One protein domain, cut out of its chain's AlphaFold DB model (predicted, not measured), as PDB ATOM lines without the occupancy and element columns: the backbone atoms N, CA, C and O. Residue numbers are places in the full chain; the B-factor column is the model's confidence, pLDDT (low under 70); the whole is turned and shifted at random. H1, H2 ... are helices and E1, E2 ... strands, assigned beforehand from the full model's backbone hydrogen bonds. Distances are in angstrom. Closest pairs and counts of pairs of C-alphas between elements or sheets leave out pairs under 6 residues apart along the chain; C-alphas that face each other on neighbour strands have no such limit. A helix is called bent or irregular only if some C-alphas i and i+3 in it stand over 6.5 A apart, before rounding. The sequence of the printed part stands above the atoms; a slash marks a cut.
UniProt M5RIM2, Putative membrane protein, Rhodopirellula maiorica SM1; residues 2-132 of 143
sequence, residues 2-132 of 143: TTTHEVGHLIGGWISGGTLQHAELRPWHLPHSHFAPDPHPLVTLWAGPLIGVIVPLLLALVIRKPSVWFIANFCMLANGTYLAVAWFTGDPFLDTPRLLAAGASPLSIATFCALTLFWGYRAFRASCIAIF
ATOM      1  N   THR A   2      16.212  43.803  15.168       89.00
ATOM      2  CA  THR A   2      15.219  42.833  14.673       89.00
ATOM      3  C   THR A   2      14.443  43.325  13.450       89.00
ATOM      4  O   THR A   2      14.353  42.607  12.470       89.00
ATOM      5  N   THR A   3      13.986  44.580  13.428       90.88
ATOM      6  CA  THR A   3      13.296  45.142  12.252       90.88
ATOM      7  C   THR A   3      14.191  45.213  11.016       90.88
ATOM      8  O   THR A   3      13.793  44.787   9.945       90.88
ATOM      9  N   THR A   4      15.405  45.753  11.142       94.06
ATOM     10  CA  THR A   4      16.343  45.883  10.010       94.06
ATOM     11  C   THR A   4      16.824  44.527   9.508       94.06
ATOM     12  O   THR A   4      17.090  44.376   8.325       94.06
ATOM     13  N   HIS A   5      16.932  43.563  10.419       95.75
ATOM     14  CA  HIS A   5      17.265  42.181  10.125       95.75
ATOM     15  C   HIS A   5      16.119  41.504   9.364       95.75
ATOM     16  O   HIS A   5      16.316  41.014   8.262       95.75
ATOM     17  N   GLU A   6      14.891  41.592   9.870       95.44
ATOM     18  CA  GLU A   6      13.724  40.983   9.232       95.44
ATOM     19  C   GLU A   6      13.416  41.596   7.857       95.44
ATOM     20  O   GLU A   6      13.135  40.893   6.890       95.44
ATOM     21  N   VAL A   7      13.566  42.917   7.719       94.31
ATOM     22  CA  VAL A   7      13.489  43.593   6.412       94.31
ATOM     23  C   VAL A   7      14.537  43.047   5.441       94.31
ATOM     24  O   VAL A   7      14.275  42.961   4.243       94.31
ATOM     25  N   GLY A   8      15.704  42.639   5.941       95.75
ATOM     26  CA  GLY A   8      16.714  41.969   5.136       95.75
ATOM     27  C   GLY A   8      16.222  40.643   4.558       95.75
ATOM     28  O   GLY A   8      16.384  40.423   3.360       95.75
ATOM     29  N   HIS A   9      15.555  39.805   5.358       95.88
ATOM     30  CA  HIS A   9      14.940  38.569   4.862       95.88
ATOM     31  C   HIS A   9      13.867  38.839   3.812       95.88
ATOM     32  O   HIS A   9      13.861  38.183   2.774       95.88
ATOM     33  N   LEU A  10      13.012  39.843   4.032       95.94
ATOM     34  CA  LEU A  10      11.988  40.226   3.056       95.94
ATOM     35  C   LEU A  10      12.605  40.622   1.710       95.94
ATOM     36  O   LEU A  10      12.190  40.126   0.663       95.94
ATOM     37  N   ILE A  11      13.632  41.476   1.738       95.69
ATOM     38  CA  ILE A  11      14.346  41.910   0.533       95.69
ATOM     39  C   ILE A  11      15.036  40.720  -0.146       95.69
ATOM     40  O   ILE A  11      14.917  40.564  -1.360       95.69
ATOM     41  N   GLY A  12      15.729  39.872   0.618       94.75
ATOM     42  CA  GLY A  12      16.410  38.690   0.092       94.75
ATOM     43  C   GLY A  12      15.452  37.704  -0.570       94.75
ATOM     44  O   GLY A  12      15.724  37.263  -1.683       94.75
ATOM     45  N   GLY A  13      14.316  37.434   0.075       94.25
ATOM     46  CA  GLY A  13      13.273  36.544  -0.430       94.25
ATOM     47  C   GLY A  13      12.583  37.079  -1.684       94.25
ATOM     48  O   GLY A  13      12.316  36.322  -2.609       94.25
ATOM     49  N   TRP A  14      12.339  38.388  -1.785       95.00
ATOM     50  CA  TRP A  14      11.801  38.963  -3.024       95.00
ATOM     51  C   TRP A  14      12.814  38.946  -4.168       95.00
ATOM     52  O   TRP A  14      12.452  38.615  -5.295       95.00
ATOM     53  N   ILE A  15      14.081  39.276  -3.894       95.06
ATOM     54  CA  ILE A  15      15.142  39.274  -4.914       95.06
ATOM     55  C   ILE A  15      15.436  37.852  -5.403       95.06
ATOM     56  O   ILE A  15      15.722  37.668  -6.585       95.06
ATOM     57  N   SER A  16      15.343  36.845  -4.531       92.81
ATOM     58  CA  SER A  16      15.501  35.446  -4.929       92.81
ATOM     59  C   SER A  16      14.336  34.922  -5.772       92.81
ATOM     60  O   SER A  16      14.480  33.874  -6.393       92.81
ATOM     61  N   GLY A  17      13.207  35.636  -5.842       92.56
ATOM     62  CA  GLY A  17      11.989  35.181  -6.516       92.56
ATOM     63  C   GLY A  17      11.078  34.333  -5.623       92.56
ATOM     64  O   GLY A  17      10.184  33.649  -6.124       92.56
ATOM     65  N   GLY A  18      11.295  34.357  -4.308       92.69
ATOM     66  CA  GLY A  18      10.422  33.722  -3.335       92.69
ATOM     67  C   GLY A  18       9.058  34.406  -3.239       92.69
ATOM     68  O   GLY A  18       8.919  35.623  -3.384       92.69
ATOM     69  N   THR A  19       8.027  33.621  -2.923       94.31
ATOM     70  CA  THR A  19       6.681  34.150  -2.638       94.31
ATOM     71  C   THR A  19       6.470  34.277  -1.135       94.31
ATOM     72  O   THR A  19       6.469  33.273  -0.421       94.31
ATOM     73  N   LEU A  20       6.296  35.508  -0.647       95.44
ATOM     74  CA  LEU A  20       6.045  35.772   0.768       95.44
ATOM     75  C   LEU A  20       4.677  35.209   1.163       95.44
ATOM     76  O   LEU A  20       3.656  35.624   0.621       95.44
ATOM     77  N   GLN A  21       4.662  34.299   2.131       94.94
ATOM     78  CA  GLN A  21       3.432  33.729   2.678       94.94
ATOM     79  C   GLN A  21       2.972  34.500   3.910       94.94
ATOM     80  O   GLN A  21       1.794  34.810   4.072       94.94
ATOM     81  N   HIS A  22       3.917  34.801   4.799       91.62
ATOM     82  CA  HIS A  22       3.618  35.419   6.076       91.62
ATOM     83  C   HIS A  22       4.832  36.178   6.611       91.62
ATOM     84  O   HIS A  22       5.966  35.720   6.469       91.62
ATOM     85  N   ALA A  23       4.583  37.325   7.239       92.56
ATOM     86  CA  ALA A  23       5.584  38.101   7.955       92.56
ATOM     87  C   ALA A  23       4.969  38.674   9.234       92.56
ATOM     88  O   ALA A  23       3.880  39.252   9.197       92.56
ATOM     89  N   GLU A  24       5.687  38.551  10.348       91.25
ATOM     90  CA  GLU A  24       5.286  39.107  11.635       91.25
ATOM     91  C   GLU A  24       6.412  39.971  12.206       91.25
ATOM     92  O   GLU A  24       7.557  39.550  12.330       91.25
ATOM     93  N   LEU A  25       6.070  41.217  12.539       88.00
ATOM     94  CA  LEU A  25       6.980  42.228  13.093       88.00
ATOM     95  C   LEU A  25       6.486  42.751  14.450       88.00
ATOM     96  O   LEU A  25       6.929  43.804  14.915       88.00
ATOM     97  N   ARG A  26       5.506  42.073  15.059       87.50
ATOM     98  CA  ARG A  26       4.869  42.559  16.283       87.50
ATOM     99  C   ARG A  26       5.898  42.649  17.414       87.50
ATOM    100  O   ARG A  26       6.674  41.713  17.606       87.50
ATOM    101  N   PRO A  27       5.885  43.735  18.206       81.06
ATOM    102  CA  PRO A  27       6.677  43.797  19.426       81.06
ATOM    103  C   PRO A  27       6.382  42.587  20.325       81.06
ATOM    104  O   PRO A  27       5.251  42.099  20.361       81.06
ATOM    105  N   TRP A  28       7.398  42.119  21.050       83.56
ATOM    106  CA  TRP A  28       7.335  40.971  21.974       83.56
ATOM    107  C   TRP A  28       7.170  39.586  21.346       83.56
ATOM    108  O   TRP A  28       7.206  38.599  22.072       83.56
ATOM    109  N   HIS A  29       7.077  39.504  20.022       81.81
ATOM    110  CA  HIS A  29       7.233  38.260  19.278       81.81
ATOM    111  C   HIS A  29       8.573  38.305  18.553       81.81
ATOM    112  O   HIS A  29       9.041  39.388  18.187       81.81
ATOM    113  N   LEU A  30       9.218  37.151  18.383       82.62
ATOM    114  CA  LEU A  30      10.419  37.084  17.563       82.62
ATOM    115  C   LEU A  30       9.997  37.348  16.113       82.62
ATOM    116  O   LEU A  30       9.178  36.582  15.599       82.62
ATOM    117  N   PRO A  31      10.493  38.418  15.467       87.31
ATOM    118  CA  PRO A  31      10.108  38.683  14.095       87.31
ATOM    119  C   PRO A  31      10.537  37.547  13.181       87.31
ATOM    120  O   PRO A  31      11.602  36.966  13.381       87.31
ATOM    121  N   HIS A  32       9.679  37.225  12.219       89.12
ATOM    122  CA  HIS A  32       9.967  36.202  11.229       89.12
ATOM    123  C   HIS A  32       9.230  36.474   9.919       89.12
ATOM    124  O   HIS A  32       8.099  36.976   9.902       89.12
ATOM    125  N   SER A  33       9.819  36.016   8.822       92.00
ATOM    126  CA  SER A  33       9.183  35.926   7.514       92.00
ATOM    127  C   SER A  33       9.337  34.524   6.966       92.00
ATOM    128  O   SER A  33      10.306  33.809   7.232       92.00
ATOM    129  N   HIS A  34       8.321  34.112   6.221       90.94
ATOM    130  CA  HIS A  34       8.265  32.806   5.606       90.94
ATOM    131  C   HIS A  34       7.931  32.951   4.127       90.94
ATOM    132  O   HIS A  34       6.887  33.501   3.760       90.94
ATOM    133  N   PHE A  35       8.811  32.414   3.289       92.81
ATOM    134  CA  PHE A  35       8.656  32.354   1.844       92.81
ATOM    135  C   PHE A  35       8.388  30.910   1.410       92.81
ATOM    136  O   PHE A  35       9.043  29.984   1.882       92.81
ATOM    137  N   ALA A  36       7.410  30.708   0.525       89.50
ATOM    138  CA  ALA A  36       7.159  29.419  -0.116       89.50
ATOM    139  C   ALA A  36       6.489  29.615  -1.491       89.50
ATOM    140  O   ALA A  36       5.426  30.236  -1.546       89.50
ATOM    141  N   PRO A  37       7.053  29.074  -2.586       88.94
ATOM    142  CA  PRO A  37       8.392  28.482  -2.656       88.94
ATOM    143  C   PRO A  37       9.483  29.534  -2.382       88.94
ATOM    144  O   PRO A  37       9.292  30.711  -2.690       88.94
ATOM    145  N   ASP A  38      10.611  29.107  -1.803       90.62
ATOM    146  CA  ASP A  38      11.849  29.894  -1.732       90.62
ATOM    147  C   ASP A  38      12.919  29.202  -2.594       90.62
ATOM    148  O   ASP A  38      13.459  28.168  -2.190       90.62
ATOM    149  N   PRO A  39      13.189  29.707  -3.810       91.12
ATOM    150  CA  PRO A  39      14.126  29.074  -4.735       91.12
ATOM    151  C   PRO A  39      15.591  29.201  -4.288       91.12
ATOM    152  O   PRO A  39      16.413  28.369  -4.677       91.12
ATOM    153  N   HIS A  40      15.934  30.205  -3.469       93.44
ATOM    154  CA  HIS A  40      17.303  30.433  -2.999       93.44
ATOM    155  C   HIS A  40      17.329  30.796  -1.505       93.44
ATOM    156  O   HIS A  40      17.667  31.931  -1.149       93.44
ATOM    157  N   PRO A  41      17.076  29.823  -0.611       93.31
ATOM    158  CA  PRO A  41      16.944  30.070   0.826       93.31
ATOM    159  C   PRO A  41      18.206  30.653   1.460       93.31
ATOM    160  O   PRO A  41      18.120  31.441   2.395       93.31
ATOM    161  N   LEU A  42      19.394  30.340   0.931       95.06
ATOM    162  CA  LEU A  42      20.639  30.950   1.404       95.06
ATOM    163  C   LEU A  42      20.672  32.464   1.179       95.06
ATOM    164  O   LEU A  42      21.170  33.182   2.039       95.06
ATOM    165  N   VAL A  43      20.138  32.956   0.057       95.19
ATOM    166  CA  VAL A  43      20.081  34.397  -0.226       95.19
ATOM    167  C   VAL A  43      19.120  35.066   0.749       95.19
ATOM    168  O   VAL A  43      19.499  36.040   1.394       95.19
ATOM    169  N   THR A  44      17.922  34.501   0.917       95.38
ATOM    170  CA  THR A  44      16.914  34.979   1.872       95.38
ATOM    171  C   THR A  44      17.473  35.034   3.293       95.38
ATOM    172  O   THR A  44      17.412  36.076   3.949       95.38
ATOM    173  N   LEU A  45      18.074  33.939   3.765       95.12
ATOM    174  CA  LEU A  45      18.581  33.813   5.130       95.12
ATOM    175  C   LEU A  45      19.810  34.688   5.393       95.12
ATOM    176  O   LEU A  45      19.909  35.260   6.469       95.12
ATOM    177  N   TRP A  46      20.732  34.850   4.439       97.06
ATOM    178  CA  TRP A  46      21.883  35.746   4.624       97.06
ATOM    179  C   TRP A  46      21.527  37.223   4.491       97.06
ATOM    180  O   TRP A  46      22.159  38.065   5.134       97.06
ATOM    181  N   ALA A  47      20.525  37.557   3.677       96.12
ATOM    182  CA  ALA A  47      20.105  38.939   3.494       96.12
ATOM    183  C   ALA A  47      19.655  39.575   4.815       96.12
ATOM    184  O   ALA A  47      19.960  40.745   5.038       96.12
ATOM    185  N   GLY A  48      19.036  38.806   5.719       95.75
ATOM    186  CA  GLY A  48      18.651  39.259   7.057       95.75
ATOM    187  C   GLY A  48      19.803  39.879   7.859       95.75
ATOM    188  O   GLY A  48      19.844  41.101   8.045       95.75
ATOM    189  N   PRO A  49      20.801  39.086   8.284       96.19
ATOM    190  CA  PRO A  49      21.953  39.582   9.024       96.19
ATOM    191  C   PRO A  49      22.808  40.573   8.225       96.19
ATOM    192  O   PRO A  49      23.288  41.549   8.800       96.19
ATOM    193  N   LEU A  50      22.987  40.392   6.909       96.81
ATOM    194  CA  LEU A  50      23.801  41.313   6.104       96.81
ATOM    195  C   LEU A  50      23.174  42.709   6.022       96.81
ATOM    196  O   LEU A  50      23.824  43.701   6.359       96.81
ATOM    197  N   ILE A  51      21.904  42.802   5.626       96.50
ATOM    198  CA  ILE A  51      21.184  44.081   5.532       96.50
ATOM    199  C   ILE A  51      20.980  44.669   6.932       96.50
ATOM    200  O   ILE A  51      21.164  45.875   7.126       96.50
ATOM    201  N   GLY A  52      20.714  43.814   7.924       95.00
ATOM    202  CA  GLY A  52      20.591  44.179   9.333       95.00
ATOM    203  C   GLY A  52      21.834  44.849   9.929       95.00
ATOM    204  O   GLY A  52      21.702  45.566  10.924       95.00
ATOM    205  N   VAL A  53      23.015  44.660   9.329       96.62
ATOM    206  CA  VAL A  53      24.270  45.334   9.704       96.62
ATOM    207  C   VAL A  53      24.605  46.489   8.757       96.62
ATOM    208  O   VAL A  53      24.911  47.591   9.219       96.62
ATOM    209  N   ILE A  54      24.529  46.271   7.443       97.00
ATOM    210  CA  ILE A  54      24.958  47.244   6.428       97.00
ATOM    211  C   ILE A  54      24.087  48.502   6.459       97.00
ATOM    212  O   ILE A  54      24.621  49.610   6.477       97.00
ATOM    213  N   VAL A  55      22.758  48.365   6.506       96.69
ATOM    214  CA  VAL A  55      21.849  49.522   6.431       96.69
ATOM    215  C   VAL A  55      22.035  50.474   7.618       96.69
ATOM    216  O   VAL A  55      22.233  51.667   7.376       96.69
ATOM    217  N   PRO A  56      22.049  50.015   8.888       96.12
ATOM    218  CA  PRO A  56      22.325  50.908  10.012       96.12
ATOM    219  C   PRO A  56      23.681  51.617   9.910       96.12
ATOM    220  O   PRO A  56      23.762  52.809  10.211       96.12
ATOM    221  N   LEU A  57      24.736  50.925   9.458       96.81
ATOM    222  CA  LEU A  57      26.064  51.522   9.284       96.81
ATOM    223  C   LEU A  57      26.075  52.592   8.185       96.81
ATOM    224  O   LEU A  57      26.623  53.674   8.393       96.81
ATOM    225  N   LEU A  58      25.429  52.336   7.045       97.31
ATOM    226  CA  LEU A  58      25.285  53.325   5.973       97.31
ATOM    227  C   LEU A  58      24.500  54.554   6.443       97.31
ATOM    228  O   LEU A  58      24.923  55.685   6.202       97.31
ATOM    229  N   LEU A  59      23.404  54.357   7.180       96.69
ATOM    230  CA  LEU A  59      22.645  55.465   7.762       96.69
ATOM    231  C   LEU A  59      23.493  56.278   8.747       96.69
ATOM    232  O   LEU A  59      23.436  57.508   8.735       96.69
ATOM    233  N   ALA A  60      24.322  55.624   9.561       96.81
ATOM    234  CA  ALA A  60      25.247  56.310  10.459       96.81
ATOM    235  C   ALA A  60      26.311  57.121   9.697       96.81
ATOM    236  O   ALA A  60      26.605  58.255  10.084       96.81
ATOM    237  N   LEU A  61      26.829  56.592   8.585       96.94
ATOM    238  CA  LEU A  61      27.787  57.281   7.712       96.94
ATOM    239  C   LEU A  61      27.191  58.517   7.023       96.94
ATOM    240  O   LEU A  61      27.901  59.514   6.854       96.94
ATOM    241  N   VAL A  62      25.912  58.458   6.641       97.94
ATOM    242  CA  VAL A  62      25.192  59.563   5.988       97.94
ATOM    243  C   VAL A  62      24.762  60.624   7.003       97.94
ATOM    244  O   VAL A  62      25.029  61.807   6.807       97.94
ATOM    245  N   ILE A  63      24.129  60.218   8.108       97.31
ATOM    246  CA  ILE A  63      23.551  61.146   9.096       97.31
ATOM    247  C   ILE A  63      24.626  61.724  10.029       97.31
ATOM    248  O   ILE A  63      24.489  62.846  10.514       97.31
ATOM    249  N   ARG A  64      25.693  60.960  10.303       93.94
ATOM    250  CA  ARG A  64      26.858  61.350  11.124       93.94
ATOM    251  C   ARG A  64      26.536  61.844  12.537       93.94
ATOM    252  O   ARG A  64      27.351  62.519  13.159       93.94
ATOM    253  N   LYS A  65      25.375  61.476  13.084       94.12
ATOM    254  CA  LYS A  65      25.003  61.781  14.473       94.12
ATOM    255  C   LYS A  65      25.471  60.673  15.426       94.12
ATOM    256  O   LYS A  65      25.283  59.498  15.099       94.12
ATOM    257  N   PRO A  66      25.991  61.007  16.626       92.19
ATOM    258  CA  PRO A  66      26.436  60.010  17.606       92.19
ATOM    259  C   PRO A  66      25.355  58.991  17.992       92.19
ATOM    260  O   PRO A  66      25.648  57.808  18.145       92.19
ATOM    261  N   SER A  67      24.093  59.420  18.084       93.75
ATOM    262  CA  SER A  67      22.960  58.534  18.381       93.75
ATOM    263  C   SER A  67      22.717  57.483  17.293       93.75
ATOM    264  O   SER A  67      22.388  56.342  17.605       93.75
ATOM    265  N   VAL A  68      22.921  57.829  16.019       95.38
ATOM    266  CA  VAL A  68      22.755  56.885  14.903       95.38
ATOM    267  C   VAL A  68      23.908  55.885  14.879       95.38
ATOM    268  O   VAL A  68      23.669  54.693  14.713       95.38
ATOM    269  N   TRP A  69      25.139  56.338  15.140       96.06
ATOM    270  CA  TRP A  69      26.287  55.445  15.328       96.06
ATOM    271  C   TRP A  69      26.079  54.469  16.485       96.06
ATOM    272  O   TRP A  69      26.367  53.285  16.339       96.06
ATOM    273  N   PHE A  70      25.521  54.930  17.605       95.88
ATOM    274  CA  PHE A  70      25.170  54.061  18.726       95.88
ATOM    275  C   PHE A  70      24.197  52.951  18.304       95.88
ATOM    276  O   PHE A  70      24.459  51.776  18.564       95.88
ATOM    277  N   ILE A  71      23.119  53.302  17.592       96.06
ATOM    278  CA  ILE A  71      22.135  52.333  17.082       96.06
ATOM    279  C   ILE A  71      22.778  51.365  16.082       96.06
ATOM    280  O   ILE A  71      22.526  50.163  16.145       96.06
ATOM    281  N   ALA A  72      23.615  51.861  15.169       96.88
ATOM    282  CA  ALA A  72      24.277  51.036  14.164       96.88
ATOM    283  C   ALA A  72      25.251  50.031  14.791       96.88
ATOM    284  O   ALA A  72      25.205  48.842  14.476       96.88
ATOM    285  N   ASN A  73      26.066  50.488  15.743       96.81
ATOM    286  CA  ASN A  73      27.000  49.642  16.480       96.81
ATOM    287  C   ASN A  73      26.268  48.598  17.332       96.81
ATOM    288  O   ASN A  73      26.685  47.439  17.371       96.81
ATOM    289  N   PHE A  74      25.143  48.977  17.952       96.69
ATOM    290  CA  PHE A  74      24.257  48.033  18.628       96.69
ATOM    291  C   PHE A  74      23.714  46.980  17.659       96.69
ATOM    292  O   PHE A  74      23.763  45.795  17.966       96.69
ATOM    293  N   CYS A  75      23.222  47.386  16.483       96.62
ATOM    294  CA  CYS A  75      22.693  46.448  15.493       96.62
ATOM    295  C   CYS A  75      23.774  45.478  15.009       96.62
ATOM    296  O   CYS A  75      23.506  44.283  14.943       96.62
ATOM    297  N   MET A  76      24.989  45.959  14.737       97.06
ATOM    298  CA  MET A  76      26.118  45.101  14.368       97.06
ATOM    299  C   MET A  76      26.413  44.052  15.442       97.06
ATOM    300  O   MET A  76      26.438  42.862  15.139       97.06
ATOM    301  N   LEU A  77      26.557  44.482  16.699       97.56
ATOM    302  CA  LEU A  77      26.806  43.577  17.820       97.56
ATOM    303  C   LEU A  77      25.660  42.573  18.008       97.56
ATOM    304  O   LEU A  77      25.898  41.377  18.135       97.56
ATOM    305  N   ALA A  78      24.416  43.050  17.999       96.31
ATOM    306  CA  ALA A  78      23.239  42.231  18.256       96.31
ATOM    307  C   ALA A  78      22.990  41.180  17.160       96.31
ATOM    308  O   ALA A  78      22.588  40.074  17.501       96.31
ATOM    309  N   ASN A  79      23.274  41.475  15.883       95.19
ATOM    310  CA  ASN A  79      23.214  40.470  14.809       95.19
ATOM    311  C   ASN A  79      24.231  39.340  15.043       95.19
ATOM    312  O   ASN A  79      23.874  38.167  14.966       95.19
ATOM    313  N   GLY A  80      25.478  39.686  15.378       94.81
ATOM    314  CA  GLY A  80      26.516  38.696  15.680       94.81
ATOM    315  C   GLY A  80      26.167  37.826  16.885       94.81
ATOM    316  O   GLY A  80      26.264  36.601  16.823       94.81
ATOM    317  N   THR A  81      25.696  38.450  17.968       95.69
ATOM    318  CA  THR A  81      25.241  37.731  19.165       95.69
ATOM    319  C   THR A  81      24.049  36.830  18.861       95.69
ATOM    320  O   THR A  81      24.025  35.698  19.331       95.69
ATOM    321  N   TYR A  82      23.082  37.294  18.067       94.38
ATOM    322  CA  TYR A  82      21.907  36.508  17.693       94.38
ATOM    323  C   TYR A  82      22.301  35.225  16.950       94.38
ATOM    324  O   TYR A  82      21.924  34.143  17.396       94.38
ATOM    325  N   LEU A  83      23.141  35.309  15.909       93.38
ATOM    326  CA  LEU A  83      23.592  34.116  15.177       93.38
ATOM    327  C   LEU A  83      24.435  33.183  16.059       93.38
ATOM    328  O   LEU A  83      24.302  31.962  15.961       93.38
ATOM    329  N   ALA A  84      25.279  33.731  16.938       94.06
ATOM    330  CA  ALA A  84      26.090  32.935  17.858       94.06
ATOM    331  C   ALA A  84      25.236  32.192  18.903       94.06
ATOM    332  O   ALA A  84      25.467  31.016  19.174       94.06
ATOM    333  N   VAL A  85      24.216  32.848  19.463       93.19
ATOM    334  CA  VAL A  85      23.274  32.212  20.396       93.19
ATOM    335  C   VAL A  85      22.395  31.197  19.666       93.19
ATOM    336  O   VAL A  85      22.175  30.106  20.187       93.19
ATOM    337  N   ALA A  86      21.951  31.499  18.445       91.31
ATOM    338  CA  ALA A  86      21.227  30.554  17.597       91.31
ATOM    339  C   ALA A  86      22.060  29.304  17.280       91.31
ATOM    340  O   ALA A  86      21.533  28.195  17.272       91.31
ATOM    341  N   TRP A  87      23.374  29.468  17.086       91.25
ATOM    342  CA  TRP A  87      24.302  28.347  16.939       91.25
ATOM    343  C   TRP A  87      24.328  27.472  18.193       91.25
ATOM    344  O   TRP A  87      24.264  26.250  18.107       91.25
ATOM    345  N   PHE A  88      24.447  28.103  19.361       92.94
ATOM    346  CA  PHE A  88      24.586  27.401  20.635       92.94
ATOM    347  C   PHE A  88      23.297  26.695  21.071       92.94
ATOM    348  O   PHE A  88      23.347  25.591  21.603       92.94
ATOM    349  N   THR A  89      22.147  27.333  20.853       91.75
ATOM    350  CA  THR A  89      20.830  26.789  21.221       91.75
ATOM    351  C   THR A  89      20.350  25.714  20.253       91.75
ATOM    352  O   THR A  89      19.644  24.802  20.673       91.75
ATOM    353  N   GLY A  90      20.730  25.801  18.975       87.00
ATOM    354  CA  GLY A  90      20.337  24.829  17.957       87.00
ATOM    355  C   GLY A  90      18.841  24.836  17.629       87.00
ATOM    356  O   GLY A  90      18.354  23.876  17.038       87.00
ATOM    357  N   ASP A  91      18.107  25.889  18.004       88.31
ATOM    358  CA  ASP A  91      16.667  25.978  17.756       88.31
ATOM    359  C   ASP A  91      16.382  26.074  16.238       88.31
ATOM    360  O   ASP A  91      16.842  27.019  15.586       88.31
ATOM    361  N   PRO A  92      15.620  25.129  15.650       84.75
ATOM    362  CA  PRO A  92      15.367  25.066  14.208       84.75
ATOM    363  C   PRO A  92      14.611  26.281  13.646       84.75
ATOM    364  O   PRO A  92      14.583  26.484  12.427       84.75
ATOM    365  N   PHE A  93      13.979  27.091  14.496       83.94
ATOM    366  CA  PHE A  93      13.310  28.317  14.069       83.94
ATOM    367  C   PHE A  93      14.261  29.506  13.927       83.94
ATOM    368  O   PHE A  93      13.887  30.488  13.287       83.94
ATOM    369  N   LEU A  94      15.482  29.406  14.457       89.50
ATOM    370  CA  LEU A  94      16.494  30.449  14.356       89.50
ATOM    371  C   LEU A  94      17.308  30.341  13.063       89.50
ATOM    372  O   LEU A  94      17.421  29.290  12.429       89.50
ATOM    373  N   ASP A  95      17.926  31.457  12.695       89.19
ATOM    374  CA  ASP A  95      18.632  31.605  11.425       89.19
ATOM    375  C   ASP A  95      19.802  30.649  11.272       89.19
ATOM    376  O   ASP A  95      20.006  30.113  10.191       89.19
ATOM    377  N   THR A  96      20.588  30.430  12.328       91.94
ATOM    378  CA  THR A  96      21.804  29.622  12.214       91.94
ATOM    379  C   THR A  96      21.491  28.170  11.845       91.94
ATOM    380  O   THR A  96      22.050  27.689  10.854       91.94
ATOM    381  N   PRO A  97      20.585  27.456  12.545       91.62
ATOM    382  CA  PRO A  97      20.187  26.116  12.118       91.62
ATOM    383  C   PRO A  97      19.548  26.090  10.726       91.62
ATOM    384  O   PRO A  97      19.840  25.182   9.950       91.62
ATOM    385  N   ARG A  98      18.755  27.107  10.359       92.12
ATOM    386  CA  ARG A  98      18.178  27.227   9.008       92.12
ATOM    387  C   ARG A  98      19.239  27.430   7.930       92.12
ATOM    388  O   ARG A  98      19.164  26.802   6.879       92.12
ATOM    389  N   LEU A  99      20.248  28.256   8.194       93.69
ATOM    390  CA  LEU A  99      21.385  28.492   7.307       93.69
ATOM    391  C   LEU A  99      22.168  27.198   7.092       93.69
ATOM    392  O   LEU A  99      22.471  26.852   5.954       93.69
ATOM    393  N   LEU A 100      22.453  26.463   8.169       94.44
ATOM    394  CA  LEU A 100      23.133  25.170   8.093       94.44
ATOM    395  C   LEU A 100      22.306  24.139   7.315       94.44
ATOM    396  O   LEU A 100      22.850  23.459   6.448       94.44
ATOM    397  N   ALA A 101      20.994  24.070   7.559       92.81
ATOM    398  CA  ALA A 101      20.082  23.193   6.826       92.81
ATOM    399  C   ALA A 101      19.976  23.561   5.334       92.81
ATOM    400  O   ALA A 101      19.856  22.679   4.489       92.81
ATOM    401  N   ALA A 102      20.077  24.849   5.000       92.31
ATOM    402  CA  ALA A 102      20.127  25.347   3.627       92.31
ATOM    403  C   ALA A 102      21.510  25.176   2.958       92.31
ATOM    404  O   ALA A 102      21.676  25.553   1.798       92.31
ATOM    405  N   GLY A 103      22.502  24.613   3.660       94.56
ATOM    406  CA  GLY A 103      23.832  24.306   3.123       94.56
ATOM    407  C   GLY A 103      24.884  25.406   3.305       94.56
ATOM    408  O   GLY A 103      25.911  25.386   2.627       94.56
ATOM    409  N   ALA A 104      24.665  26.378   4.196       94.69
ATOM    410  CA  ALA A 104      25.663  27.402   4.492       94.69
ATOM    411  C   ALA A 104      26.910  26.782   5.139       94.69
ATOM    412  O   ALA A 104      26.826  25.904   5.997       94.69
ATOM    413  N   SER A 105      28.089  27.291   4.776       95.38
ATOM    414  CA  SER A 105      29.339  26.848   5.392       95.38
ATOM    415  C   SER A 105      29.402  27.284   6.864       95.38
ATOM    416  O   SER A 105      29.314  28.490   7.130       95.38
ATOM    417  N   PRO A 106      29.655  26.367   7.820       94.88
ATOM    418  CA  PRO A 106      29.914  26.701   9.222       94.88
ATOM    419  C   PRO A 106      30.944  27.813   9.403       94.88
ATOM    420  O   PRO A 106      30.783  28.697  10.242       94.88
ATOM    421  N   LEU A 107      31.986  27.796   8.566       95.69
ATOM    422  CA  LEU A 107      33.056  28.779   8.618       95.69
ATOM    423  C   LEU A 107      32.544  30.177   8.268       95.69
ATOM    424  O   LEU A 107      32.902  31.129   8.946       95.69
ATOM    425  N   SER A 108      31.667  30.304   7.268       95.94
ATOM    426  CA  SER A 108      31.100  31.605   6.885       95.94
ATOM    427  C   SER A 108      30.282  32.238   8.015       95.94
ATOM    428  O   SER A 108      30.432  33.427   8.296       95.94
ATOM    429  N   ILE A 109      29.498  31.427   8.731       95.88
ATOM    430  CA  ILE A 109      28.713  31.865   9.889       95.88
ATOM    431  C   ILE A 109      29.644  32.241  11.044       95.88
ATOM    432  O   ILE A 109      29.521  33.329  11.603       95.88
ATOM    433  N   ALA A 110      30.631  31.395  11.357       95.88
ATOM    434  CA  ALA A 110      31.607  31.668  12.407       95.88
ATOM    435  C   ALA A 110      32.412  32.949  12.132       95.88
ATOM    436  O   ALA A 110      32.590  33.768  13.034       95.88
ATOM    437  N   THR A 111      32.856  33.164  10.889       96.81
ATOM    438  CA  THR A 111      33.549  34.388  10.470       96.81
ATOM    439  C   THR A 111      32.647  35.607  10.615       96.81
ATOM    440  O   THR A 111      33.081  36.611  11.181       96.81
ATOM    441  N   PHE A 112      31.390  35.529  10.166       96.88
ATOM    442  CA  PHE A 112      30.437  36.623  10.333       96.88
ATOM    443  C   PHE A 112      30.228  36.969  11.814       96.88
ATOM    444  O   PHE A 112      30.355  38.137  12.193       96.88
ATOM    445  N   CYS A 113      29.989  35.968  12.666       96.19
ATOM    446  CA  CYS A 113      29.845  36.148  14.110       96.19
ATOM    447  C   CYS A 113      31.100  36.768  14.733       96.19
ATOM    448  O   CYS A 113      30.998  37.750  15.460       96.19
ATOM    449  N   ALA A 114      32.291  36.249  14.425       97.00
ATOM    450  CA  ALA A 114      33.544  36.756  14.981       97.00
ATOM    451  C   ALA A 114      33.787  38.228  14.612       97.00
ATOM    452  O   ALA A 114      34.112  39.038  15.482       97.00
ATOM    453  N   LEU A 115      33.585  38.592  13.340       97.06
ATOM    454  CA  LEU A 115      33.768  39.963  12.863       97.06
ATOM    455  C   LEU A 115      32.761  40.921  13.504       97.06
ATOM    456  O   LEU A 115      33.154  41.952  14.054       97.06
ATOM    457  N   THR A 116      31.475  40.573  13.471       96.62
ATOM    458  CA  THR A 116      30.404  41.433  13.996       96.62
ATOM    459  C   THR A 116      30.451  41.567  15.514       96.62
ATOM    460  O   THR A 116      30.249  42.671  16.019       96.62
ATOM    461  N   LEU A 117      30.803  40.508  16.250       96.69
ATOM    462  CA  LEU A 117      31.020  40.576  17.696       96.69
ATOM    463  C   LEU A 117      32.240  41.431  18.039       96.69
ATOM    464  O   LEU A 117      32.130  42.334  18.865       96.69
ATOM    465  N   PHE A 118      33.392  41.193  17.403       97.25
ATOM    466  CA  PHE A 118      34.621  41.922  17.732       97.25
ATOM    467  C   PHE A 118      34.497  43.418  17.421       97.25
ATOM    468  O   PHE A 118      34.741  44.260  18.293       97.25
ATOM    469  N   TRP A 119      34.094  43.769  16.194       97.06
ATOM    470  CA  TRP A 119      33.924  45.172  15.811       97.06
ATOM    471  C   TRP A 119      32.729  45.801  16.522       97.06
ATOM    472  O   TRP A 119      32.841  46.924  17.021       97.06
ATOM    473  N   GLY A 120      31.610  45.077  16.617       95.56
ATOM    474  CA  GLY A 120      30.382  45.554  17.250       95.56
ATOM    475  C   GLY A 120      30.605  45.887  18.713       95.56
ATOM    476  O   GLY A 120      30.262  46.982  19.146       95.56
ATOM    477  N   TYR A 121      31.272  45.003  19.458       97.00
ATOM    478  CA  TYR A 121      31.571  45.222  20.871       97.00
ATOM    479  C   TYR A 121      32.457  46.451  21.074       97.00
ATOM    480  O   TYR A 121      32.123  47.331  21.871       97.00
ATOM    481  N   ARG A 122      33.561  46.556  20.321       97.69
ATOM    482  CA  ARG A 122      34.486  47.696  20.427       97.69
ATOM    483  C   ARG A 122      33.788  49.022  20.128       97.69
ATOM    484  O   ARG A 122      33.912  49.967  20.910       97.69
ATOM    485  N   ALA A 123      33.057  49.090  19.018       95.75
ATOM    486  CA  ALA A 123      32.408  50.315  18.563       95.75
ATOM    487  C   ALA A 123      31.208  50.699  19.443       95.75
ATOM    488  O   ALA A 123      31.036  51.872  19.795       95.75
ATOM    489  N   PHE A 124      30.408  49.718  19.869       96.12
ATOM    490  CA  PHE A 124      29.276  49.954  20.758       96.12
ATOM    491  C   PHE A 124      29.746  50.419  22.137       96.12
ATOM    492  O   PHE A 124      29.259  51.432  22.632       96.12
ATOM    493  N   ARG A 125      30.781  49.782  22.705       95.88
ATOM    494  CA  ARG A 125      31.396  50.221  23.966       95.88
ATOM    495  C   ARG A 125      31.895  51.664  23.885       95.88
ATOM    496  O   ARG A 125      31.634  52.446  24.795       95.88
ATOM    497  N   ALA A 126      32.590  52.028  22.805       93.75
ATOM    498  CA  ALA A 126      33.042  53.403  22.595       93.75
ATOM    499  C   ALA A 126      31.862  54.391  22.515       93.75
ATOM    500  O   ALA A 126      31.921  55.470  23.102       93.75
ATOM    501  N   SER A 127      30.766  53.990  21.862       93.62
ATOM    502  CA  SER A 127      29.539  54.792  21.760       93.62
ATOM    503  C   SER A 127      28.858  54.986  23.120       93.62
ATOM    504  O   SER A 127      28.443  56.098  23.438       93.62
ATOM    505  N   CYS A 128      28.793  53.940  23.954       93.62
ATOM    506  CA  CYS A 128      28.286  54.036  25.327       93.62
ATOM    507  C   CYS A 128      29.097  55.040  26.152       93.62
ATOM    508  O   CYS A 128      28.519  55.895  26.815       93.62
ATOM    509  N   ILE A 129      30.431  54.971  26.088       92.31
ATOM    510  CA  ILE A 129      31.297  55.901  26.823       92.31
ATOM    511  C   ILE A 129      31.047  57.337  26.355       92.31
ATOM    512  O   ILE A 129      30.831  58.213  27.184       92.31
ATOM    513  N   ALA A 130      31.006  57.583  25.044       88.94
ATOM    514  CA  ALA A 130      30.776  58.925  24.512       88.94
ATOM    515  C   ALA A 130      29.434  59.530  24.970       88.94
ATOM    516  O   ALA A 130      29.376  60.705  25.333       88.94
ATOM    517  N   ILE A 131      28.363  58.732  24.988       87.75
ATOM    518  CA  ILE A 131      27.020  59.206  25.350       87.75
ATOM    519  C   ILE A 131      26.870  59.371  26.868       87.75
ATOM    520  O   ILE A 131      26.389  60.405  27.319       87.75
ATOM    521  N   PHE A 132      27.295  58.383  27.660       86.50
ATOM    522  CA  PHE A 132      27.009  58.352  29.100       86.50
ATOM    523  C   PHE A 132      28.073  59.034  29.974       86.50
ATOM    524  O   PHE A 132      27.748  59.455  31.079       86.50
TER     525      PHE A 132
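Overview. This is residues 2 to 132 of the 143 residues of the protein "Putative membrane protein" of Rhodopirellula maiorica SM1 (UniProt M5RIM2). Three long helices, H2, H3 and H5, make the elongated body, with H3 packing on both of the others; H1 crosses H2, and a small hairpin of strands, E1 and E2, packs on the side of H1 away from H2. The short helix H4 packs on residues 42 to 46 of H2 and residues 83 to 87 of H3. The printed part has 131 residues, with five named helices and two named strands in the order H1, E1, E2, H2, H3, H4, H5; the sheet E1 - E2 is antiparallel and the class is mostly helix. The whole is compact, with a radius of gyration of the C-alphas of 15.0 A and spans of 46 by 27 by 26 A.

Along the chain. Start with the sheet: E1 is residues 20 to 24, 11.4 A long, and E2 is residues 32 to 35, 10.2 A. Find C-alpha 2 at (15.219, 42.833, 14.673); from there H1 runs to residue 15, 19.9 A. H2 takes residues 41 to 63, 32.8 A, with a kink of 38 degrees near residue 49; it is neither bent nor irregular, but only just: C-alphas 52 and 55 are 6.2 A apart. H3 is residues 66 to 89, 33.9 A, and H4 residues 95 to 101, 9.7 A. H5, residues 106 to 132, is 37.5 A long and ends at C-alpha 132, (27.009, 58.352, 29.100).

Arrangement. In the hairpin of E1 and E2, look for N 21 and O 34 at 2.9 A and N 32 and O 24 at 3.1 A, within hydrogen-bond range. The closest C-alphas of H1 and E2 are Glu 6 and His 32, 6.4 A apart. H1 touches H2, closest C-alphas Gly 8 and Gly 48 at 3.8 A, at a steep tilt of 57 degrees, opposite ways. H2 and H3 form a helical hairpin with a shallow tilt of 21 degrees; H3 touches H2 with residues 68 to 79 alone, closest C-alphas Pro 56 and Ala 72 at 4.6 A. H3 touches H5 at Leu 77 and Gly 120, closest C-alphas 4.1 A apart, opposite ways at 37 degrees, only just steep. H4 touches H3 at Ala 86 and Thr 96, closest C-alphas 5.5 A apart. H1 and H5 are apart. In H1, H3, H4 and H5 every O i to N i+4 pair is within hydrogen-bond range; in H2, 16 of 19 are.

Size, cuts and confidence. The farthest C-alphas, of Pro 37 and Phe 132, are 47.4 A apart. The printed part has no cut and no long link. Mean pLDDT of the printed part is 93.6, and no printed residue is under 70.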